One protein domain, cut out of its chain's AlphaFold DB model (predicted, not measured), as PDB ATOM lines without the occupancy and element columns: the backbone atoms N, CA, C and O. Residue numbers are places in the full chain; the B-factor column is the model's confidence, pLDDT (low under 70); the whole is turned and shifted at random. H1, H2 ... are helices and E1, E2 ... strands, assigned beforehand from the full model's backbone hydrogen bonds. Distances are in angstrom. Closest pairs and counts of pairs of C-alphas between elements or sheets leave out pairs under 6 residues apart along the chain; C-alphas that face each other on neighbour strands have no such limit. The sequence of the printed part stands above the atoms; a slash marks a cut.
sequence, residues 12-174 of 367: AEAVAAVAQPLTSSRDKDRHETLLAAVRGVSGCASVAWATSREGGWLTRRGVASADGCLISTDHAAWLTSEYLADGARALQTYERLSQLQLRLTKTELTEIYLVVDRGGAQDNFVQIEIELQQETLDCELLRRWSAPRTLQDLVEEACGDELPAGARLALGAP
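This is residues 12 to 174 of the 367 residues of an uncharacterized protein of Delftia lacustris (UniProt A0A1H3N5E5). A long, twisted hairpin of strands, E3 and E4, makes the spine of this elongated domain, with E1 beside E3 along part of it. Near the hairpin's turn, H2 covers one face of the sheet and H1 packs on H2; beyond the other end of the spine, H3, H4 and H5 make a small helical head. The 163 printed residues hold five named helices and four named strands, in the order H1 H2 E1 E2 H3 H4 E3 E4 H5; the sheet's order is E1, E3, E4, all antiparallel. The class is mixed, helices and strands; the whole is loose, with a radius of gyration of the C-alphas of 20.5 A and spans of 63 by 34 by 24 A.

Begin at H1, residues 12 to 16, which touches H2, residues 27 to 39, with residues 34 to 38 of H2 alone; the closest C-alphas, of Ala 14 and Ala 37, are 5.7 A apart. Next look at the sheet of E1, residues 48 to 57, E3, residues 103 to 117, and E4, residues 125 to 140. H2 is on one face of it, giving two layers, a helix over a sheet, at a height over the sheet of 9.1 A. Between E1 and E3, N 53 and O 111 are within hydrogen-bond range at 2.8 A; between E3 and E4, which form a hairpin, N 112 and O 130 are at 2.7 A. E2, residues 70 to 72, pairs with no named strand but is near E3. Then find H3, residues 75 to 85, and H5, residues 151 to 156: they touch at Ala 76 and Val 155, their closest C-alphas, 5.4 A apart, at a shallow tilt of 15 degrees, opposite ways. H4, residues 90 to 98, only just touches H3, with 3 pairs of C-alphas within 8 A, the closest being Tyr 83 and Thr 93 at 5.7 A. H4 also only just touches H5, with 3 pairs, the closest being Ala 90 and Leu 151 at 6.0 A. In all five helices every O i to N i+4 pair is within hydrogen-bond range.

Find C-alpha 12 at (25.848, -34.596, -48.215), where H1 begins. H2 runs 18.3 A, and E1 runs 25.1 A, bending by 62 degrees at residue 54. E3 starts at C-alpha 103, (-3.278, -39.673, -55.565), and runs 44.3 A; E4 returns over 44.6 A, bending by 54 degrees at residue 137. H3 runs 14.9 A and H4 11.9 A; H5 ends at C-alpha 156, (-5.419, -27.645, -46.671).

The C-alphas farthest apart, of Gln 92 and Gly 120, are 64.5 A from each other. The printed part has no cut; the link from E1 to E2 is long, and residues 157 to 174 hold no named element. Confidence is under 70 at residues 21 to 27, and residues 24 to 29, of which 27 to 29 belong to H2, stand free.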
ATOM      1  N   ALA A  12      27.139 -34.440 -47.552       96.31
ATOM      2  CA  ALA A  12      25.848 -34.596 -48.215       96.31
ATOM      3  C   ALA A  12      25.957 -35.544 -49.416       96.31
ATOM      4  O   ALA A  12      25.124 -36.433 -49.573       96.31
ATOM      5  N   GLU A  13      27.019 -35.405 -50.207       96.56
ATOM      6  CA  GLU A  13      27.316 -36.251 -51.359       96.56
ATOM      7  C   GLU A  13      27.595 -37.695 -50.932       96.56
ATOM      8  O   GLU A  13      27.023 -38.623 -51.504       96.56
ATOM      9  N   ALA A  14      28.418 -37.895 -49.897       96.19
ATOM     10  CA  ALA A  14      28.726 -39.224 -49.379       96.19
ATOM     11  C   ALA A  14      27.477 -39.937 -48.847       96.19
ATOM     12  O   ALA A  14      27.290 -41.119 -49.121       96.19
ATOM     13  N   VAL A  15      26.608 -39.222 -48.122       95.81
ATOM     14  CA  VAL A  15      25.348 -39.762 -47.587       95.81
ATOM     15  C   VAL A  15      24.348 -40.065 -48.708       95.81
ATOM     16  O   VAL A  15      23.744 -41.136 -48.707       95.81
ATOM     17  N   ALA A  16      24.200 -39.168 -49.688       93.62
ATOM     18  CA  ALA A  16      23.284 -39.352 -50.815       93.62
ATOM     19  C   ALA A  16      23.709 -40.494 -51.757       93.62
ATOM     20  O   ALA A  16      22.856 -41.134 -52.368       93.62
ATOM     21  N   ALA A  17      25.012 -40.777 -51.859       93.00
ATOM     22  CA  ALA A  17      25.546 -41.870 -52.673       93.00
ATOM     23  C   ALA A  17      25.283 -43.270 -52.084       93.00
ATOM     24  O   ALA A  17      25.483 -44.275 -52.774       93.00
ATOM     25  N   VAL A  18      24.843 -43.370 -50.823       90.88
ATOM     26  CA  VAL A  18      24.560 -44.660 -50.183       90.88
ATOM     27  C   VAL A  18      23.278 -45.257 -50.759       90.88
ATOM     28  O   VAL A  18      22.167 -44.911 -50.356       90.88
ATOM     29  N   ALA A  19      23.435 -46.208 -51.677       79.50
ATOM     30  CA  ALA A  19      22.317 -46.940 -52.255       79.50
ATOM     31  C   ALA A  19      21.539 -47.714 -51.178       79.50
ATOM     32  O   ALA A  19      22.126 -48.436 -50.368       79.50
ATOM     33  N   GLN A  20      20.210 -47.596 -51.189       75.31
ATOM     34  CA  GLN A  20      19.320 -48.391 -50.344       75.31
ATOM     35  C   GLN A  20      18.617 -49.451 -51.190       75.31
ATOM     36  O   GLN A  20      17.810 -49.110 -52.057       75.31
ATOM     37  N   PRO A  21      18.880 -50.750 -50.965       62.97
ATOM     38  CA  PRO A  21      18.127 -51.789 -51.641       62.97
ATOM     39  C   PRO A  21      16.668 -51.744 -51.173       62.97
ATOM     40  O   PRO A  21      16.402 -51.754 -49.963       62.97
ATOM     41  N   LEU A  22      15.738 -51.789 -52.130       56.47
ATOM     42  CA  LEU A  22      14.287 -51.887 -51.900       56.47
ATOM     43  C   LEU A  22      13.903 -53.081 -51.001       56.47
ATOM     44  O   LEU A  22      12.848 -53.071 -50.380       56.47
ATOM     45  N   THR A  23      14.762 -54.103 -50.910       51.69
ATOM     46  CA  THR A  23      14.474 -55.404 -50.281       51.69
ATOM     47  C   THR A  23      15.419 -55.790 -49.137       51.69
ATOM     48  O   THR A  23      15.345 -56.909 -48.631       51.69
ATOM     49  N   SER A  24      16.321 -54.902 -48.705       48.94
ATOM     50  CA  SER A  24      17.261 -55.215 -47.618       48.94
ATOM     51  C   SER A  24      16.507 -55.367 -46.289       48.94
ATOM     52  O   SER A  24      16.044 -54.377 -45.724       48.94
ATOM     53  N   SER A  25      16.404 -56.596 -45.781       50.28
ATOM     54  CA  SER A  25      15.620 -56.949 -44.586       50.28
ATOM     55  C   SER A  25      16.355 -56.771 -43.253       50.28
ATOM     56  O   SER A  25      15.811 -57.122 -42.208       50.28
ATOM     57  N   ARG A  26      17.595 -56.261 -43.258       61.41
ATOM     58  CA  ARG A  26      18.408 -56.103 -42.044       61.41
ATOM     59  C   ARG A  26      18.859 -54.660 -41.868       61.41
ATOM     60  O   ARG A  26      19.815 -54.221 -42.499       61.41
ATOM     61  N   ASP A  27      18.226 -53.954 -40.934       68.69
ATOM     62  CA  ASP A  27      18.574 -52.569 -40.573       68.69
ATOM     63  C   ASP A  27      20.050 -52.405 -40.191       68.69
ATOM     64  O   ASP A  27      20.669 -51.382 -40.475       68.69
ATOM     65  N   LYS A  28      20.651 -53.451 -39.613       71.94
ATOM     66  CA  LYS A  28      22.071 -53.468 -39.248       71.94
ATOM     67  C   LYS A  28      22.993 -53.230 -40.453       71.94
ATOM     68  O   LYS A  28      23.905 -52.413 -40.355       71.94
ATOM     69  N   ASP A  29      22.722 -53.882 -41.581       76.31
ATOM     70  CA  ASP A  29      23.569 -53.802 -42.779       76.31
ATOM     71  C   ASP A  29      23.458 -52.403 -43.425       76.31
ATOM     72  O   ASP A  29      24.440 -51.841 -43.925       76.31
ATOM     73  N   ARG A  30      22.273 -51.779 -43.327       79.62
ATOM     74  CA  ARG A  30      22.041 -50.385 -43.741       79.62
ATOM     75  C   ARG A  30      22.826 -49.399 -42.873       79.62
ATOM     76  O   ARG A  30      23.494 -48.516 -43.410       79.62
ATOM     77  N   HIS A  31      22.792 -49.569 -41.548       84.75
ATOM     78  CA  HIS A  31      23.526 -48.707 -40.612       84.75
ATOM     79  C   HIS A  31      25.040 -48.775 -40.839       84.75
ATOM     80  O   HIS A  31      25.706 -47.741 -40.848       84.75
ATOM     81  N   GLU A  32      25.591 -49.975 -41.043       89.12
ATOM     82  CA  GLU A  32      27.025 -50.166 -41.282       89.12
ATOM     83  C   GLU A  32      27.480 -49.498 -42.587       89.12
ATOM     84  O   GLU A  32      28.506 -48.813 -42.596       89.12
ATOM     85  N   THR A  33      26.687 -49.610 -43.656       92.00
ATOM     86  CA  THR A  33      26.990 -48.973 -44.949       92.00
ATOM     87  C   THR A  33      26.968 -47.446 -44.844       92.00
ATOM     88  O   THR A  33      27.904 -46.782 -45.295       92.00
ATOM     89  N   LEU A  34      25.941 -46.877 -44.199       94.31
ATOM     90  CA  LEU A  34      25.854 -45.431 -43.977       94.31
ATOM     91  C   LEU A  34      27.029 -44.919 -43.132       94.31
ATOM     92  O   LEU A  34      27.666 -43.929 -43.489       94.31
ATOM     93  N   LEU A  35      27.356 -45.605 -42.032       95.69
ATOM     94  CA  LEU A  35      28.496 -45.242 -41.190       95.69
ATOM     95  C   LEU A  35      29.817 -45.295 -41.957       95.69
ATOM     96  O   LEU A  35      30.648 -44.408 -41.776       95.69
ATOM     97  N   ALA A  36      30.026 -46.311 -42.796       95.50
ATOM     98  CA  ALA A  36      31.236 -46.428 -43.603       95.50
ATOM     99  C   ALA A  36      31.391 -45.239 -44.563       95.50
ATOM    100  O   ALA A  36      32.473 -44.655 -44.634       95.50
ATOM    101  N   ALA A  37      30.305 -44.829 -45.228       96.44
ATOM    102  CA  ALA A  37      30.307 -43.659 -46.104       96.44
ATOM    103  C   ALA A  37      30.647 -42.371 -45.337       96.44
ATOM    104  O   ALA A  37      31.534 -41.624 -45.747       96.44
ATOM    105  N   VAL A  38      30.015 -42.142 -44.179       97.50
ATOM    106  CA  VAL A  38      30.274 -40.945 -43.359       97.50
ATOM    107  C   VAL A  38      31.699 -40.943 -42.792       97.50
ATOM    108  O   VAL A  38      32.334 -39.894 -42.759       97.50
ATOM    109  N   ARG A  39      32.255 -42.099 -42.402       97.69
ATOM    110  CA  ARG A  39      33.650 -42.215 -41.925       97.69
ATOM    111  C   ARG A  39      34.690 -41.872 -42.986       97.69
ATOM    112  O   ARG A  39      35.788 -41.456 -42.625       97.69
ATOM    113  N   GLY A  40      34.354 -42.042 -44.265       96.44
ATOM    114  CA  GLY A  40      35.206 -41.639 -45.385       96.44
ATOM    115  C   GLY A  40      35.310 -40.121 -45.567       96.44
ATOM    116  O   GLY A  40      36.202 -39.653 -46.273       96.44
ATOM    117  N   VAL A  41      34.432 -39.344 -44.928       97.50
ATOM    118  CA  VAL A  41      34.425 -37.880 -45.001       97.50
ATOM    119  C   VAL A  41      35.449 -37.295 -44.025       97.50
ATOM    120  O   VAL A  41      35.546 -37.705 -42.865       97.50
ATOM    121  N   SER A  42      36.214 -36.302 -44.486       95.44
ATOM    122  CA  SER A  42      37.219 -35.620 -43.662       95.44
ATOM    123  C   SER A  42      36.594 -35.034 -42.389       95.44
ATOM    124  O   SER A  42      35.571 -34.354 -42.441       95.44
ATOM    125  N   GLY A  43      37.205 -35.305 -41.232       92.19
ATOM    126  CA  GLY A  43      36.699 -34.874 -39.923       92.19
ATOM    127  C   GLY A  43      35.619 -35.772 -39.302       92.19
ATOM    128  O   GLY A  43      35.228 -35.520 -38.164       92.19
ATOM    129  N   CYS A  44      35.182 -36.835 -39.986       96.81
ATOM    130  CA  CYS A  44      34.140 -37.759 -39.513       96.81
ATOM    131  C   CYS A  44      34.650 -39.176 -39.197       96.81
ATOM    132  O   CYS A  44      33.850 -40.079 -38.959       96.81
ATOM    133  N   ALA A  45      35.966 -39.401 -39.156       95.56
ATOM    134  CA  ALA A  45      36.540 -40.737 -38.952       95.56
ATOM    135  C   ALA A  45      36.078 -41.417 -37.642       95.56
ATOM    136  O   ALA A  45      35.892 -42.633 -37.609       95.56
ATOM    137  N   SER A  46      35.851 -40.640 -36.575       95.69
ATOM    138  CA  SER A  46      35.369 -41.131 -35.275       95.69
ATOM    139  C   SER A  46      33.842 -41.178 -35.150       95.69
ATOM    140  O   SER A  46      33.336 -41.411 -34.052       95.69
ATOM    141  N   VAL A  47      33.092 -40.965 -36.240       97.75
ATOM    142  CA  VAL A  47      31.626 -40.956 -36.180       97.75
ATOM    143  C   VAL A  47      31.086 -42.287 -35.646       97.75
ATOM    144  O   VAL A  47      31.515 -43.388 -36.034       97.75
ATOM    145  N   ALA A  48      30.112 -42.171 -34.754       96.50
ATOM    146  CA  ALA A  48      29.390 -43.275 -34.158       96.50
ATOM    147  C   ALA A  48      27.888 -43.126 -34.399       96.50
ATOM    148  O   ALA A  48      27.341 -42.022 -34.437       96.50
ATOM    149  N   TRP A  49      27.219 -44.267 -34.540       96.00
ATOM    150  CA  TRP A  49      25.766 -44.326 -34.517       96.00
ATOM    151  C   TRP A  49      25.270 -44.067 -33.104       96.00
ATOM    152  O   TRP A  49      25.688 -44.759 -32.176       96.00
ATOM    153  N   ALA A  50      24.358 -43.111 -32.951       95.75
ATOM    154  CA  ALA A  50      23.722 -42.851 -31.674       95.75
ATOM    155  C   ALA A  50      22.349 -43.528 -31.611       95.75
ATOM    156  O   ALA A  50      22.126 -44.401 -30.773       95.75
ATOM    157  N   THR A  51      21.412 -43.162 -32.492       95.00
ATOM    158  CA  THR A  51      20.055 -43.732 -32.477       95.00
ATOM    159  C   THR A  51      19.258 -43.392 -33.741       95.00
ATOM    160  O   THR A  51      19.643 -42.488 -34.482       95.00
ATOM    161  N   SER A  52      18.121 -44.063 -33.955       93.75
ATOM    162  CA  SER A  52      17.122 -43.695 -34.969       93.75
ATOM    163  C   SER A  52      15.718 -43.542 -34.374       93.75
ATOM    164  O   SER A  52      15.409 -44.119 -33.327       93.75
ATOM    165  N   ARG A  53      14.864 -42.728 -35.002       91.25
ATOM    166  CA  ARG A  53      13.466 -42.498 -34.612       91.25
ATOM    167  C   ARG A  53      12.563 -42.512 -35.836       91.25
ATOM    168  O   ARG A  53      12.781 -41.754 -36.773       91.25
ATOM    169  N   GLU A  54      11.540 -43.350 -35.791       89.44
ATOM    170  CA  GLU A  54      10.510 -43.459 -36.824       89.44
ATOM    171  C   GLU A  54       9.252 -42.671 -36.430       89.44
ATOM    172  O   GLU A  54       9.115 -42.218 -35.289       89.44
ATOM    173  N   GLY A  55       8.318 -42.533 -37.374       81.25
ATOM    174  CA  GLY A  55       6.985 -41.965 -37.139       81.25
ATOM    175  C   GLY A  55       6.792 -40.530 -37.631       81.25
ATOM    176  O   GLY A  55       5.709 -39.977 -37.457       81.25
ATOM    177  N   GLY A  56       7.808 -39.925 -38.255       85.56
ATOM    178  CA  GLY A  56       7.674 -38.635 -38.935       85.56
ATOM    179  C   GLY A  56       7.220 -38.786 -40.387       85.56
ATOM    180  O   GLY A  56       7.435 -39.824 -41.012       85.56
ATOM    181  N   TRP A  57       6.630 -37.732 -40.953       90.00
ATOM    182  CA  TRP A  57       6.411 -37.603 -42.395       90.00
ATOM    183  C   TRP A  57       6.547 -36.145 -42.841       90.00
ATOM    184  O   TRP A  57       6.366 -35.225 -42.040       90.00
ATOM    185  N   LEU A  58       6.861 -35.921 -44.119       89.50
ATOM    186  CA  LEU A  58       6.880 -34.569 -44.683       89.50
ATOM    187  C   LEU A  58       5.454 -34.036 -44.848       89.50
ATOM    188  O   LEU A  58       4.583 -34.705 -45.400       89.50
ATOM    189  N   THR A  59       5.234 -32.796 -44.407       87.31
ATOM    190  CA  THR A  59       3.977 -32.067 -44.641       87.31
ATOM    191  C   THR A  59       3.764 -31.782 -46.124       87.31
ATOM    192  O   THR A  59       2.640 -31.833 -46.616       87.31
ATOM    193  N   ARG A  60       4.852 -31.511 -46.854       88.75
ATOM    194  CA  ARG A  60       4.829 -31.421 -48.310       88.75
ATOM    195  C   ARG A  60       4.652 -32.819 -48.895       88.75
ATOM    196  O   ARG A  60       5.493 -33.695 -48.711       88.75
ATOM    197  N   ARG A  61       3.558 -32.979 -49.630       94.38
ATOM    198  CA  ARG A  61       3.170 -34.206 -50.335       94.38
ATOM    199  C   ARG A  61       3.282 -34.014 -51.839       94.38
ATOM    200  O   ARG A  61       3.061 -32.899 -52.311       94.38
ATOM    201  N   GLY A  62       3.577 -35.083 -52.564       95.25
ATOM    202  CA  GLY A  62       3.506 -35.123 -54.018       95.25
ATOM    203  C   GLY A  62       2.111 -35.482 -54.524       95.25
ATOM    204  O   GLY A  62       1.272 -35.986 -53.777       95.25
ATOM    205  N   VAL A  63       1.879 -35.226 -55.808       96.75
ATOM    206  CA  VAL A  63       0.683 -35.617 -56.559       96.75
ATOM    207  C   VAL A  63       1.110 -36.635 -57.599       96.75
ATOM    208  O   VAL A  63       2.046 -36.381 -58.357       96.75
ATOM    209  N   ALA A  64       0.424 -37.766 -57.646       95.88
ATOM    210  CA  ALA A  64       0.639 -38.815 -58.628       95.88
ATOM    211  C   ALA A  64      -0.658 -39.117 -59.382       95.88
ATOM    212  O   ALA A  64      -1.761 -38.926 -58.864       95.88
ATOM    213  N   SER A  65      -0.537 -39.594 -60.613       92.75
ATOM    214  CA  SER A  65      -1.663 -40.139 -61.369       92.75
ATOM    215  C   SER A  65      -2.117 -41.491 -60.807       92.75
ATOM    216  O   SER A  65      -1.468 -42.094 -59.948       92.75
ATOM    217  N   ALA A  66      -3.261 -41.981 -61.289       87.19
ATOM    218  CA  ALA A  66      -3.845 -43.249 -60.849       87.19
ATOM    219  C   ALA A  66      -2.946 -44.476 -61.109       87.19
ATOM    220  O   ALA A  66      -3.037 -45.462 -60.382       87.19
ATOM    221  N   ASP A  67      -2.078 -44.408 -62.120       84.88
ATOM    222  CA  ASP A  67      -1.071 -45.417 -62.474       84.88
ATOM    223  C   ASP A  67       0.243 -45.278 -61.677       84.88
ATOM    224  O   ASP A  67       1.156 -46.083 -61.847       84.88
ATOM    225  N   GLY A  68       0.338 -44.288 -60.782       83.94
ATOM    226  CA  GLY A  68       1.487 -44.082 -59.901       83.94
ATOM    227  C   GLY A  68       2.609 -43.225 -60.490       83.94
ATOM    228  O   GLY A  68       3.658 -43.107 -59.854       83.94
ATOM    229  N   CYS A  69       2.420 -42.597 -61.655       90.62
ATOM    230  CA  CYS A  69       3.397 -41.638 -62.174       90.62
ATOM    231  C   CYS A  69       3.357 -40.335 -61.359       90.62
ATOM    232  O   CYS A  69       2.306 -39.715 -61.196       90.62
ATOM    233  N   LEU A  70       4.510 -39.898 -60.844       93.69
ATOM    234  CA  LEU A  70       4.613 -38.652 -60.084       93.69
ATOM    235  C   LEU A  70       4.451 -37.441 -61.019       93.69
ATOM    236  O   LEU A  70       5.216 -37.276 -61.967       93.69
ATOM    237  N   ILE A  71       3.469 -36.588 -60.729       95.75
ATOM    238  CA  ILE A  71       3.149 -35.362 -61.478       95.75
ATOM    239  C   ILE A  71       3.835 -34.147 -60.844       95.75
ATOM    240  O   ILE A  71       4.376 -33.296 -61.546       95.75
ATOM    241  N   SER A  72       3.809 -34.050 -59.513       95.69
ATOM    242  CA  SER A  72       4.418 -32.953 -58.753       95.69
ATOM    243  C   SER A  72       4.926 -33.454 -57.406       95.69
ATOM    244  O   SER A  72       4.332 -34.350 -56.818       95.69
ATOM    245  N   THR A  73       5.985 -32.844 -56.876       93.56
ATOM    246  CA  THR A  73       6.497 -33.085 -55.513       93.56
ATOM    247  C   THR A  73       5.908 -32.131 -54.470       93.56
ATOM    248  O   THR A  73       6.237 -32.229 -53.291       93.56
ATOM    249  N   ASP A  74       5.093 -31.160 -54.892       95.12
ATOM    250  CA  ASP A  74       4.447 -30.181 -54.017       95.12
ATOM    251  C   ASP A  74       2.978 -30.015 -54.427       95.12
ATOM    252  O   ASP A  74       2.655 -29.314 -55.389       95.12
ATOM    253  N   HIS A  75       2.086 -30.702 -53.712       95.31
ATOM    254  CA  HIS A  75       0.648 -30.663 -53.961       95.31
ATOM    255  C   HIS A  75       0.052 -29.277 -53.730       95.31
ATOM    256  O   HIS A  75      -0.850 -28.902 -54.467       95.31
ATOM    257  N   ALA A  76       0.549 -28.501 -52.762       95.38
ATOM    258  CA  ALA A  76       0.006 -27.182 -52.460       95.38
ATOM    259  C   ALA A  76       0.305 -26.211 -53.607       95.38
ATOM    260  O   ALA A  76      -0.594 -25.534 -54.112       95.38
ATOM    261  N   ALA A  77       1.557 -26.199 -54.076       96.19
ATOM    262  CA  ALA A  77       1.952 -25.410 -55.239       96.19
ATOM    263  C   ALA A  77       1.233 -25.875 -56.517       96.19
ATOM    264  O   ALA A  77       0.748 -25.049 -57.290       96.19
ATOM    265  N   TRP A  78       1.118 -27.190 -56.716       97.50
ATOM    266  CA  TRP A  78       0.446 -27.763 -57.881       97.50
ATOM    267  C   TRP A  78      -1.056 -27.448 -57.895       97.50
ATOM    268  O   TRP A  78      -1.544 -26.905 -58.880       97.50
ATOM    269  N   LEU A  79      -1.773 -27.663 -56.788       96.69
ATOM    270  CA  LEU A  79      -3.193 -27.313 -56.659       96.69
ATOM    271  C   LEU A  79      -3.432 -25.814 -56.833       96.69
ATOM    272  O   LEU A  79      -4.412 -25.425 -57.459       96.69
ATOM    273  N   THR A  80      -2.528 -24.970 -56.328       97.44
ATOM    274  CA  THR A  80      -2.601 -23.519 -56.549       97.44
ATOM    275  C   THR A  80      -2.487 -23.182 -58.036       97.44
ATOM    276  O   THR A  80      -3.256 -22.365 -58.541       97.44
ATOM    277  N   SER A  81      -1.571 -23.832 -58.755       97.56
ATOM    278  CA  SER A  81      -1.428 -23.661 -60.203       97.56
ATOM    279  C   SER A  81      -2.675 -24.126 -60.962       97.56
ATOM    280  O   SER A  81      -3.170 -23.396 -61.819       97.56
ATOM    281  N   GLU A  82      -3.219 -25.298 -60.627       97.75
ATOM    282  CA  GLU A  82      -4.448 -25.827 -61.237       97.75
ATOM    283  C   GLU A  82      -5.653 -24.913 -60.972       97.75
ATOM    284  O   GLU A  82      -6.416 -24.602 -61.885       97.75
ATOM    285  N   TYR A  83      -5.781 -24.405 -59.745       97.31
ATOM    286  CA  TYR A  83      -6.817 -23.448 -59.358       97.31
ATOM    287  C   TYR A  83      -6.758 -22.154 -60.175       97.31
ATOM    288  O   TYR A  83      -7.786 -21.655 -60.636       97.31
ATOM    289  N   LEU A  84      -5.556 -21.607 -60.375       97.50
ATOM    290  CA  LEU A  84      -5.364 -20.411 -61.194       97.50
ATOM    291  C   LEU A  84      -5.673 -20.681 -62.673       97.50
ATOM    292  O   LEU A  84      -6.296 -19.838 -63.320       97.50
ATOM    293  N   ALA A  85      -5.295 -21.853 -63.191       96.62
ATOM    294  CA  ALA A  85      -5.582 -22.258 -64.568       96.62
ATOM    295  C   ALA A  85      -7.090 -22.393 -64.844       96.62
ATOM    296  O   ALA A  85      -7.550 -22.033 -65.926       96.62
ATOM    297  N   ASP A  86      -7.879 -22.805 -63.847       96.31
ATOM    298  CA  ASP A  86      -9.347 -22.848 -63.922       96.31
ATOM    299  C   ASP A  86     -10.016 -21.490 -63.625       96.31
ATOM    300  O   ASP A  86     -11.208 -21.410 -63.314       96.31
ATOM    301  N   GLY A  87      -9.265 -20.389 -63.696       96.19
ATOM    302  CA  GLY A  87      -9.799 -19.044 -63.494       96.19
ATOM    303  C   GLY A  87     -10.185 -18.752 -62.043       96.19
ATOM    304  O   GLY A  87     -11.134 -18.004 -61.807       96.19
ATOM    305  N   ALA A  88      -9.459 -19.335 -61.083       96.06
ATOM    306  CA  ALA A  88      -9.635 -19.124 -59.648       96.06
ATOM    307  C   ALA A  88     -11.020 -19.556 -59.118       96.06
ATOM    308  O   ALA A  88     -11.601 -18.931 -58.222       96.06
ATOM    309  N   ARG A  89     -11.558 -20.662 -59.648       95.31
ATOM    310  CA  ARG A  89     -12.859 -21.231 -59.259       95.31
ATOM    311  C   ARG A  89     -12.697 -22.604 -58.610       95.31
ATOM    312  O   ARG A  89     -12.608 -23.612 -59.298       95.31
ATOM    313  N   ALA A  90     -12.741 -22.646 -57.276       94.56
ATOM    314  CA  ALA A  90     -12.438 -23.853 -56.497       94.56
ATOM    315  C   ALA A  90     -13.321 -25.055 -56.870       94.56
ATOM    316  O   ALA A  90     -12.807 -26.154 -57.066       94.56
ATOM    317  N   LEU A  91     -14.630 -24.835 -57.043       93.88
ATOM    318  CA  LEU A  91     -15.558 -25.893 -57.446       93.88
ATOM    319  C   LEU A  91     -15.235 -26.443 -58.844       93.88
ATOM    320  O   LEU A  91     -15.231 -27.654 -59.032       93.88
ATOM    321  N   GLN A  92     -14.901 -25.570 -59.800       95.56
ATOM    322  CA  GLN A  92     -14.551 -25.974 -61.164       95.56
ATOM    323  C   GLN A  92     -13.271 -26.820 -61.184       95.56
ATOM    324  O   GLN A  92     -13.228 -27.865 -61.833       95.56
ATOM    325  N   THR A  93     -12.254 -26.406 -60.423       96.19
ATOM    326  CA  THR A  93     -11.026 -27.188 -60.238       96.19
ATOM    327  C   THR A  93     -11.315 -28.537 -59.607       96.19
ATOM    328  O   THR A  93     -10.869 -29.563 -60.115       96.19
ATOM    329  N   TYR A  94     -12.108 -28.563 -58.537       94.88
ATOM    330  CA  TYR A  94     -12.488 -29.800 -57.865       94.88
ATOM    331  C   TYR A  94     -13.214 -30.772 -58.805       94.88
ATOM    332  O   TYR A  94     -12.847 -31.944 -58.864       94.88
ATOM    333  N   GLU A  95     -14.203 -30.305 -59.570       94.06
ATOM    334  CA  GLU A  95     -14.966 -31.141 -60.503       94.06
ATOM    335  C   GLU A  95     -14.074 -31.743 -61.592       94.06
ATOM    336  O   GLU A  95     -14.157 -32.944 -61.855       94.06
ATOM    337  N   ARG A  96     -13.181 -30.935 -62.183       95.50
ATOM    338  CA  ARG A  96     -12.226 -31.394 -63.200       95.50
ATOM    339  C   ARG A  96     -11.253 -32.422 -62.627       95.50
ATOM    340  O   ARG A  96     -11.099 -33.503 -63.193       95.50
ATOM    341  N   LEU A  97     -10.608 -32.101 -61.506       95.06
ATOM    342  CA  LEU A  97      -9.592 -32.956 -60.890       95.06
ATOM    343  C   LEU A  97     -10.177 -34.255 -60.315       95.06
ATOM    344  O   LEU A  97      -9.507 -35.286 -60.346       95.06
ATOM    345  N   SER A  98     -11.434 -34.245 -59.860       92.25
ATOM    346  CA  SER A  98     -12.121 -35.444 -59.354       92.25
ATOM    347  C   SER A  98     -12.265 -36.546 -60.410       92.25
ATOM    348  O   SER A  98     -12.340 -37.722 -60.060       92.25
ATOM    349  N   GLN A  99     -12.246 -36.198 -61.702       92.56
ATOM    350  CA  GLN A  99     -12.300 -37.173 -62.800       92.56
ATOM    351  C   GLN A  99     -10.952 -37.860 -63.070       92.56
ATOM    352  O   GLN A  99     -10.912 -38.893 -63.734       92.56
ATOM    353  N   LEU A 100      -9.843 -37.308 -62.566       92.88
ATOM    354  CA  LEU A 100      -8.483 -37.746 -62.903       92.88
ATOM    355  C   LEU A 100      -7.927 -38.821 -61.955       92.88
ATOM    356  O   LEU A 100      -6.824 -39.316 -62.180       92.88
ATOM    357  N   GLN A 101      -8.673 -39.181 -60.901       92.81
ATOM    358  CA  GLN A 101      -8.299 -40.213 -59.917       92.81
ATOM    359  C   GLN A 101      -6.882 -40.034 -59.336       92.81
ATOM    360  O   GLN A 101      -6.165 -41.002 -59.070       92.81
ATOM    361  N   LEU A 102      -6.479 -38.777 -59.150       96.12
ATOM    362  CA  LEU A 102      -5.158 -38.417 -58.650       96.12
ATOM    363  C   LEU A 102      -4.965 -38.882 -57.205       96.12
ATOM    364  O   LEU A 102      -5.908 -38.957 -56.410       96.12
ATOM    365  N   ARG A 103      -3.713 -39.173 -56.867       96.25
ATOM    366  CA  ARG A 103      -3.278 -39.673 -55.565       96.25
ATOM    367  C   ARG A 103      -2.321 -38.685 -54.921       96.25
ATOM    368  O   ARG A 103      -1.545 -38.028 -55.612       96.25
ATOM    369  N   LEU A 104      -2.345 -38.621 -53.598       96.50
ATOM    370  CA  LEU A 104      -1.297 -37.973 -52.828       96.50
ATOM    371  C   LEU A 104      -0.264 -38.995 -52.382       96.50
ATOM    372  O   LEU A 104      -0.593 -40.114 -51.975       96.50
ATOM    373  N   THR A 105       0.992 -38.574 -52.416       95.81
ATOM    374  CA  THR A 105       2.096 -39.347 -51.859       95.81
ATOM    375  C   THR A 105       2.267 -39.033 -50.377       95.81
ATOM    376  O   THR A 105       1.783 -38.016 -49.868       95.81
ATOM    377  N   LYS A 106       2.943 -39.910 -49.647       94.75
ATOM    378  CA  LYS A 106       3.408 -39.669 -48.284       94.75
ATOM    379  C   LYS A 106       4.885 -40.010 -48.235       94.75
ATOM    380  O   LYS A 106       5.288 -41.079 -48.674       94.75
ATOM    381  N   THR A 107       5.690 -39.088 -47.716       94.69
ATOM    382  CA  THR A 107       7.111 -39.348 -47.471       94.69
ATOM    383  C   THR A 107       7.308 -39.621 -45.992       94.69
ATOM    384  O   THR A 107       7.264 -38.689 -45.190       94.69
ATOM    385  N   GLU A 108       7.494 -40.889 -45.638       93.88
ATOM    386  CA  GLU A 108       7.817 -41.317 -44.279       93.88
ATOM    387  C   GLU A 108       9.287 -41.035 -43.968       93.88
ATOM    388  O   GLU A 108      10.160 -41.164 -44.830       93.88
ATOM    389  N   LEU A 109       9.543 -40.620 -42.728       93.88
ATOM    390  CA  LEU A 109      10.852 -40.203 -42.246       93.88
ATOM    391  C   LEU A 109      11.308 -41.101 -41.101       93.88
ATOM    392  O   LEU A 109      10.611 -41.255 -40.094       93.88
ATOM    393  N   THR A 110      12.530 -41.610 -41.227       93.62
ATOM    394  CA  THR A 110      13.309 -42.093 -40.085       93.62
ATOM    395  C   THR A 110      14.433 -41.104 -39.805       93.62
ATOM    396  O   THR A 110      15.335 -40.934 -40.625       93.62
ATOM    397  N   GLU A 111      14.382 -40.443 -38.652       94.81
ATOM    398  CA  GLU A 111      15.454 -39.569 -38.173       94.81
ATOM    399  C   GLU A 111      16.607 -40.435 -37.665       94.81
ATOM    400  O   GLU A 111      16.412 -41.314 -36.829       94.81
ATOM    401  N   ILE A 112      17.813 -40.181 -38.149       96.25
ATOM    402  CA  ILE A 112      19.043 -40.873 -37.783       96.25
ATOM    403  C   ILE A 112      19.986 -39.853 -37.164       96.25
ATOM    404  O   ILE A 112      20.266 -38.805 -37.747       96.25
ATOM    405  N   TYR A 113      20.504 -40.193 -35.991       97.69
ATOM    406  CA  TYR A 113      21.449 -39.372 -35.258       97.69
ATOM    407  C   TYR A 113      22.805 -40.060 -35.228       97.69
ATOM    408  O   TYR A 113      22.948 -41.168 -34.698       97.69
ATOM    409  N   LEU A 114      23.805 -39.373 -35.767       98.19
ATOM    410  CA  LEU A 114      25.206 -39.744 -35.641       98.19
ATOM    411  C   LEU A 114      25.930 -38.701 -34.791       98.19
ATOM    412  O   LEU A 114      25.551 -37.529 -34.772       98.19
ATOM    413  N   VAL A 115      26.988 -39.121 -34.108       98.25
ATOM    414  CA  VAL A 115      27.801 -38.236 -33.270       98.25
ATOM    415  C   VAL A 115      29.278 -38.370 -33.607       98.25
ATOM    416  O   VAL A 115      29.776 -39.473 -33.818       98.25
ATOM    417  N   VAL A 116      29.981 -37.242 -33.637       98.25
ATOM    418  CA  VAL A 116      31.446 -37.173 -33.700       98.25
ATOM    419  C   VAL A 116      31.921 -36.566 -32.387       98.25
ATOM    420  O   VAL A 116      31.838 -35.352 -32.191       98.25
ATOM    421  N   ASP A 117      32.378 -37.415 -31.467       97.69
ATOM    422  CA  ASP A 117      32.958 -36.964 -30.201       97.69
ATOM    423  C   ASP A 117      34.361 -36.394 -30.442       97.69
ATOM    424  O   ASP A 117      35.221 -37.061 -31.026       97.69
ATOM    425  N   ARG A 118      34.583 -35.149 -30.008       97.06
ATOM    426  CA  ARG A 118      35.874 -34.456 -30.117       97.06
ATOM    427  C   ARG A 118      36.656 -34.487 -28.794       97.06
ATOM    428  O   ARG A 118      37.729 -33.892 -28.715       97.06
ATOM    429  N   GLY A 119      36.144 -35.182 -27.773       95.50
ATOM    430  CA  GLY A 119      36.769 -35.329 -26.458       95.50
ATOM    431  C   GLY A 119      36.728 -34.055 -25.607       95.50
ATOM    432  O   GLY A 119      36.144 -33.043 -25.990       95.50
ATOM    433  N   GLY A 120      37.352 -34.082 -24.428       96.06
ATOM    434  CA  GLY A 120      37.381 -32.927 -23.521       96.06
ATOM    435  C   GLY A 120      36.013 -32.638 -22.897       96.06
ATOM    436  O   GLY A 120      35.392 -33.543 -22.339       96.06
ATOM    437  N   ALA A 121      35.537 -31.392 -22.983       97.44
ATOM    438  CA  ALA A 121      34.241 -30.988 -22.430       97.44
ATOM    439  C   ALA A 121      33.081 -31.856 -22.966       97.44
ATOM    440  O   ALA A 121      33.134 -32.376 -24.084       97.44
ATOM    441  N   GLN A 122      32.032 -32.049 -22.161       97.81
ATOM    442  CA  GLN A 122      30.910 -32.941 -22.505       97.81
ATOM    443  C   GLN A 122      30.068 -32.435 -23.688       97.81
ATOM    444  O   GLN A 122      29.416 -33.228 -24.362       97.81
ATOM    445  N   ASP A 123      30.100 -31.133 -23.970       97.81
ATOM    446  CA  ASP A 123      29.433 -30.494 -25.109       97.81
ATOM    447  C   ASP A 123      30.308 -30.408 -26.370       97.81
ATOM    448  O   ASP A 123      29.832 -29.991 -27.428       97.81
ATOM    449  N   ASN A 124      31.574 -30.833 -26.298       97.88
ATOM    450  CA  ASN A 124      32.500 -30.809 -27.425       97.88
ATOM    451  C   ASN A 124      32.295 -32.019 -28.351       97.88
ATOM    452  O   ASN A 124      33.121 -32.927 -28.445       97.88
ATOM    453  N   PHE A 125      31.165 -32.028 -29.048       98.38
ATOM    454  CA  PHE A 125      30.864 -33.006 -30.084       98.38
ATOM    455  C   PHE A 125      30.015 -32.387 -31.193       98.38
ATOM    456  O   PHE A 125      29.407 -31.324 -31.043       98.38
ATOM    457  N   VAL A 126      29.993 -33.075 -32.332       98.44
ATOM    458  CA  VAL A 126      29.102 -32.760 -33.449       98.44
ATOM    459  C   VAL A 126      27.986 -33.781 -33.488       98.44
ATOM    460  O   VAL A 126      28.253 -34.978 -33.427       98.44
ATOM    461  N   GLN A 127      26.754 -33.313 -33.646       98.56
ATOM    462  CA  GLN A 127      25.610 -34.156 -33.963       98.56
ATOM    463  C   GLN A 127      25.252 -33.985 -35.439       98.56
ATOM    464  O   GLN A 127      25.022 -32.871 -35.903       98.56
ATOM    465  N   ILE A 128      25.191 -35.088 -36.175       98.44
ATOM    466  CA  ILE A 128      24.759 -35.126 -37.571       98.44
ATOM    467  C   ILE A 128      23.358 -35.732 -37.592       98.44
ATOM    468  O   ILE A 128      23.156 -36.847 -37.110       98.44
ATOM    469  N   GLU A 129      22.404 -34.994 -38.150       97.75
ATOM    470  CA  GLU A 129      21.028 -35.447 -38.336       97.75
ATOM    471  C   GLU A 129      20.804 -35.803 -39.804       97.75
ATOM    472  O   GLU A 129      20.985 -34.971 -40.697       97.75
ATOM    473  N   ILE A 130      20.408 -37.050 -40.042       97.19
ATOM    474  CA  ILE A 130      20.116 -37.603 -41.363       97.19
ATOM    475  C   ILE A 130      18.665 -38.074 -41.364       97.19
ATOM    476  O   ILE A 130      18.190 -38.643 -40.387       97.19
ATOM    477  N   GLU A 131      17.954 -37.857 -42.459       95.44
ATOM    478  CA  GLU A 131      16.624 -38.408 -42.684       95.44
ATOM    479  C   GLU A 131      16.719 -39.531 -43.712       95.44
ATOM    480  O   GLU A 131      17.223 -39.320 -44.813       95.44
ATOM    481  N   LEU A 132      16.225 -40.719 -43.369       93.75
ATOM    482  CA  LEU A 132      15.863 -41.726 -44.360       93.75
ATOM    483  C   LEU A 132      14.435 -41.433 -44.816       93.75
ATOM    484  O   LEU A 132      13.507 -41.497 -44.009       93.75
ATOM    485  N   GLN A 133      14.280 -41.095 -46.090       93.69
ATOM    486  CA  GLN A 133      13.013 -40.723 -46.702       93.69
ATOM    487  C   GLN A 133      12.524 -41.858 -47.604       93.69
ATOM    488  O   GLN A 133      13.241 -42.254 -48.527       93.69
ATOM    489  N   GLN A 134      11.309 -42.349 -47.359       91.75
ATOM    490  CA  GLN A 134      10.615 -43.283 -48.247       91.75
ATOM    491  C   GLN A 134       9.296 -42.665 -48.700       91.75
ATOM    492  O   GLN A 134       8.415 -42.403 -47.885       91.75
ATOM    493  N   GLU A 135       9.160 -42.452 -50.005       93.12
ATOM    494  CA  GLU A 135       7.926 -41.950 -50.604       93.12
ATOM    495  C   GLU A 135       7.039 -43.116 -51.055       93.12
ATOM    496  O   GLU A 135       7.517 -44.071 -51.671       93.12
ATOM    497  N   THR A 136       5.751 -43.060 -50.725       93.69
ATOM    498  CA  THR A 136       4.740 -44.058 -51.098       93.69
ATOM    499  C   THR A 136       3.462 -43.375 -51.570       93.69
ATOM    500  O   THR A 136       3.186 -42.229 -51.213       93.69
ATOM    501  N   LEU A 137       2.657 -44.069 -52.375       95.00
ATOM    502  CA  LEU A 137       1.260 -43.681 -52.586       95.00
ATOM    503  C   LEU A 137       0.478 -43.869 -51.281       95.00
ATOM    504  O   LEU A 137       0.662 -44.877 -50.604       95.00
ATOM    505  N   ASP A 138      -0.405 -42.930 -50.942       95.19
ATOM    506  CA  ASP A 138      -1.056 -42.924 -49.628       95.19
ATOM    507  C   ASP A 138      -2.581 -42.824 -49.702       95.19
ATOM    508  O   ASP A 138      -3.275 -43.753 -49.291       95.19
ATOM    509  N   CYS A 139      -3.120 -41.742 -50.267       95.12
ATOM    510  CA  CYS A 139      -4.565 -41.509 -50.330       95.12
ATOM    511  C   CYS A 139      -4.994 -40.858 -51.650       95.12
ATOM    512  O   CYS A 139      -4.167 -40.494 -52.490       95.12
ATOM    513  N   GLU A 140      -6.303 -40.741 -51.871       95.62
ATOM    514  CA  GLU A 140      -6.828 -39.930 -52.975       95.62
ATOM    515  C   GLU A 140      -6.517 -38.444 -52.753       95.62
ATOM    516  O   GLU A 140      -6.460 -37.969 -51.620       95.62
ATOM    517  N   LEU A 141      -6.342 -37.689 -53.839       95.06
ATOM    518  CA  LEU A 141      -6.066 -36.256 -53.750       95.06
ATOM    519  C   LEU A 141      -7.212 -35.469 -53.106       95.06
ATOM    520  O   LEU A 141      -6.968 -34.567 -52.306       95.06
ATOM    521  N   LEU A 142      -8.452 -35.799 -53.464       93.12
ATOM    522  CA  LEU A 142      -9.635 -35.021 -53.112       93.12
ATOM    523  C   LEU A 142     -10.610 -35.837 -52.263       93.12
ATOM    524  O   LEU A 142     -10.784 -37.039 -52.460       93.12
ATOM    525  N   ARG A 143     -11.289 -35.156 -51.337       88.94
ATOM    526  CA  ARG A 143     -12.375 -35.722 -50.529       88.94
ATOM    527  C   ARG A 143     -13.658 -35.785 -51.338       88.94
ATOM    528  O   ARG A 143     -14.088 -34.771 -51.862       88.94
ATOM    529  N   ARG A 144     -14.331 -36.935 -51.350       83.00
ATOM    530  CA  ARG A 144     -15.551 -37.135 -52.156       83.00
ATOM    531  C   ARG A 144     -16.811 -36.494 -51.570       83.00
ATOM    532  O   ARG A 144     -17.761 -36.220 -52.296       83.00
ATOM    533  N   TRP A 145     -16.839 -36.284 -50.257       80.81
ATOM    534  CA  TRP A 145     -18.025 -35.844 -49.507       80.81
ATOM    535  C   TRP A 145     -18.079 -34.340 -49.211       80.81
ATOM    536  O   TRP A 145     -19.043 -33.879 -48.607       80.81
ATOM    537  N   SER A 146     -17.058 -33.571 -49.601       84.69
ATOM    538  CA  SER A 146     -16.996 -32.131 -49.340       84.69
ATOM    539  C   SER A 146     -16.270 -31.422 -50.474       84.69
ATOM    540  O   SER A 146     -15.074 -31.630 -50.668       84.69
ATOM    541  N   ALA A 147     -17.003 -30.592 -51.217       88.81
ATOM    542  CA  ALA A 147     -16.418 -29.763 -52.261       88.81
ATOM    543  C   ALA A 147     -15.781 -28.501 -51.643       88.81
ATOM    544  O   ALA A 147     -16.434 -27.827 -50.836       88.81
ATOM    545  N   PRO A 148     -14.544 -28.148 -52.031       92.69
ATOM    546  CA  PRO A 148     -13.865 -26.959 -51.539       92.69
ATOM    547  C   PRO A 148     -14.541 -25.689 -52.063       92.69
ATOM    548  O   PRO A 148     -15.011 -25.632 -53.203       92.69
ATOM    549  N   ARG A 149     -14.574 -24.642 -51.236       93.12
ATOM    550  CA  ARG A 149     -15.147 -23.333 -51.592       93.12
ATOM    551  C   ARG A 149     -14.069 -22.314 -51.920       93.12
ATOM    552  O   ARG A 149     -14.320 -21.382 -52.681       93.12
ATOM    553  N   THR A 150     -12.881 -22.494 -51.357       96.00
ATOM    554  CA  THR A 150     -11.742 -21.592 -51.520       96.00
ATOM    555  C   THR A 150     -10.495 -22.348 -51.986       96.00
ATOM    556  O   THR A 150     -10.449 -23.578 -51.955       96.00
ATOM    557  N   LEU A 151      -9.463 -21.610 -52.417       95.00
ATOM    558  CA  LEU A 151      -8.131 -22.184 -52.642       95.00
ATOM    559  C   LEU A 151      -7.573 -22.817 -51.359       95.00
ATOM    560  O   LEU A 151      -6.940 -23.865 -51.422       95.00
ATOM    561  N   GLN A 152      -7.816 -22.184 -50.210       94.62
ATOM    562  CA  GLN A 152      -7.355 -22.692 -48.924       94.62
ATOM    563  C   GLN A 152      -7.981 -24.058 -48.633       94.62
ATOM    564  O   GLN A 152      -7.242 -24.996 -48.366       94.62
ATOM    565  N   ASP A 153      -9.298 -24.199 -48.800       93.75
ATOM    566  CA  ASP A 153      -9.990 -25.485 -48.638       93.75
ATOM    567  C   ASP A 153      -9.403 -26.540 -49.588       93.75
ATOM    568  O   ASP A 153      -9.139 -27.669 -49.185       93.75
ATOM    569  N   LEU A 154      -9.166 -26.170 -50.855       93.00
ATOM    570  CA  LEU A 154      -8.628 -27.083 -51.865       93.00
ATOM    571  C   LEU A 154      -7.241 -27.615 -51.474       93.00
ATOM    572  O   LEU A 154      -6.961 -28.775 -51.749       93.00
ATOM    573  N   VAL A 155      -6.392 -26.788 -50.856       93.25
ATOM    574  CA  VAL A 155      -5.016 -27.140 -50.473       93.25
ATOM    575  C   VAL A 155      -4.950 -27.801 -49.094       93.25
ATOM    576  O   VAL A 155      -4.367 -28.872 -48.962       93.25
ATOM    577  N   GLU A 156      -5.529 -27.185 -48.063       89.81
ATOM    578  CA  GLU A 156      -5.419 -27.645 -46.671       89.81
ATOM    579  C   GLU A 156      -6.259 -28.898 -46.402       89.81
ATOM    580  O   GLU A 156      -5.899 -29.715 -45.552       89.81
ATOM    581  N   GLU A 157      -7.352 -29.089 -47.144       88.94
ATOM    582  CA  GLU A 157      -8.202 -30.278 -47.034       88.94
ATOM    583  C   GLU A 157      -7.925 -31.332 -48.115       88.94
ATOM    584  O   GLU A 157      -8.675 -32.310 -48.224       88.94
ATOM    585  N   ALA A 158      -6.842 -31.174 -48.886       86.12
ATOM    586  CA  ALA A 158      -6.362 -32.168 -49.843       86.12
ATOM    587  C   ALA A 158      -5.898 -33.438 -49.113       86.12
ATOM    588  O   ALA A 158      -4.736 -33.598 -48.741       86.12
ATOM    589  N   CYS A 159      -6.844 -34.334 -48.847       90.69
ATOM    590  CA  CYS A 159      -6.619 -35.672 -48.319       90.69
ATOM    591  C   CYS A 159      -7.948 -36.434 -48.380       90.69
ATOM    592  O   CYS A 159      -8.815 -36.240 -47.518       90.69
ATOM    593  N   GLY A 160      -8.124 -37.234 -49.431       92.06
ATOM    594  CA  GLY A 160      -9.267 -38.125 -49.604       92.06
ATOM    595  C   GLY A 160      -9.097 -39.451 -48.866       92.06
ATOM    596  O   GLY A 160      -8.315 -39.564 -47.922       92.06
ATOM    597  N   ASP A 161      -9.833 -40.465 -49.316       93.69
ATOM    598  CA  ASP A 161      -9.804 -41.790 -48.704       93.69
ATOM    599  C   ASP A 161      -8.416 -42.433 -48.833       93.69
ATOM    600  O   ASP A 161      -7.754 -42.360 -49.876       93.69
ATOM    601  N   GLU A 162      -7.964 -43.077 -47.759       94.88
ATOM    602  CA  GLU A 162      -6.720 -43.834 -47.779       94.88
ATOM    603  C   GLU A 162      -6.792 -44.992 -48.780       94.88
ATOM    604  O   GLU A 162      -7.787 -45.715 -48.875       94.88
ATOM    605  N   LEU A 163      -5.692 -45.223 -49.495       93.56
ATOM    606  CA  LEU A 163      -5.590 -46.352 -50.408       93.56
ATOM    607  C   LEU A 163      -5.536 -47.673 -49.630       93.56
ATOM    608  O   LEU A 163      -4.960 -47.730 -48.538       93.56
ATOM    609  N   PRO A 164      -6.050 -48.778 -50.194       92.81
ATOM    610  CA  PRO A 164      -5.799 -50.108 -49.651       92.81
ATOM    611  C   PRO A 164      -4.294 -50.384 -49.550       92.81
ATOM    612  O   PRO A 164      -3.532 -49.961 -50.417       92.81
ATOM    613  N   ALA A 165      -3.859 -51.141 -48.539       87.94
ATOM    614  CA  ALA A 165      -2.434 -51.392 -48.285       87.94
ATOM    615  C   ALA A 165      -1.666 -51.919 -49.518       87.94
ATOM    616  O   ALA A 165      -0.547 -51.489 -49.772       87.94
ATOM    617  N   GLY A 166      -2.284 -52.783 -50.334       87.19
ATOM    618  CA  GLY A 166      -1.671 -53.311 -51.563       87.19
ATOM    619  C   GLY A 166      -1.497 -52.291 -52.698       87.19
ATOM    620  O   GLY A 166      -0.761 -52.563 -53.640       87.19
ATOM    621  N   ALA A 167      -2.150 -51.129 -52.613       88.19
ATOM    622  CA  ALA A 167      -2.039 -50.035 -53.579       88.19
ATOM    623  C   ALA A 167      -1.089 -48.912 -53.113       88.19
ATOM    624  O   ALA A 167      -0.803 -47.998 -53.884       88.19
ATOM    625  N   ARG A 168      -0.571 -48.977 -51.876       90.94
ATOM    626  CA  ARG A 168       0.402 -48.016 -51.326       90.94
ATOM    627  C   ARG A 168       1.820 -48.360 -51.771       90.94
ATOM    628  O   ARG A 168       2.658 -48.807 -50.990       90.94
ATOM    629  N   LEU A 169       2.061 -48.228 -53.071       88.69
ATOM    630  CA  LEU A 169       3.327 -48.602 -53.692       88.69
ATOM    631  C   LEU A 169       4.426 -47.581 -53.380       88.69
ATOM    632  O   LEU A 169       4.179 -46.375 -53.358       88.69
ATOM    633  N   ALA A 170       5.645 -48.077 -53.173       88.88
ATOM    634  CA  ALA A 170       6.836 -47.253 -53.011       88.88
ATOM    635  C   ALA A 170       7.206 -46.549 -54.324       88.88
ATOM    636  O   ALA A 170       7.361 -47.190 -55.365       88.88
ATOM    637  N   LEU A 171       7.397 -45.234 -54.253       87.19
ATOM    638  CA  LEU A 171       7.866 -44.407 -55.356       87.19
ATOM    639  C   LEU A 171       9.392 -44.308 -55.288       87.19
ATOM    640  O   LEU A 171       9.967 -43.344 -54.787       87.19
ATOM    641  N   GLY A 172      10.050 -45.359 -55.776       85.06
ATOM    642  CA  GLY A 172      11.506 -45.465 -55.793       85.06
ATOM    643  C   GLY A 172      12.115 -45.997 -54.494       85.06
ATOM    644  O   GLY A 172      11.423 -46.365 -53.541       85.06
ATOM    645  N   ALA A 173      13.445 -46.089 -54.498       86.19
ATOM    646  CA  ALA A 173      14.217 -46.559 -53.355       86.19
ATOM    647  C   ALA A 173      14.266 -45.501 -52.235       86.19
ATOM    648  O   ALA A 173      14.263 -44.302 -52.538       86.19
ATOM    649  N   PRO A 174      14.381 -45.922 -50.959       89.81
ATOM    650  CA  PRO A 174      14.628 -44.997 -49.864       89.81
ATOM    651  C   PRO A 174      15.887 -44.160 -50.124       89.81
ATOM    652  O   PRO A 174      16.874 -44.668 -50.658       89.81
TER     653      PRO A 174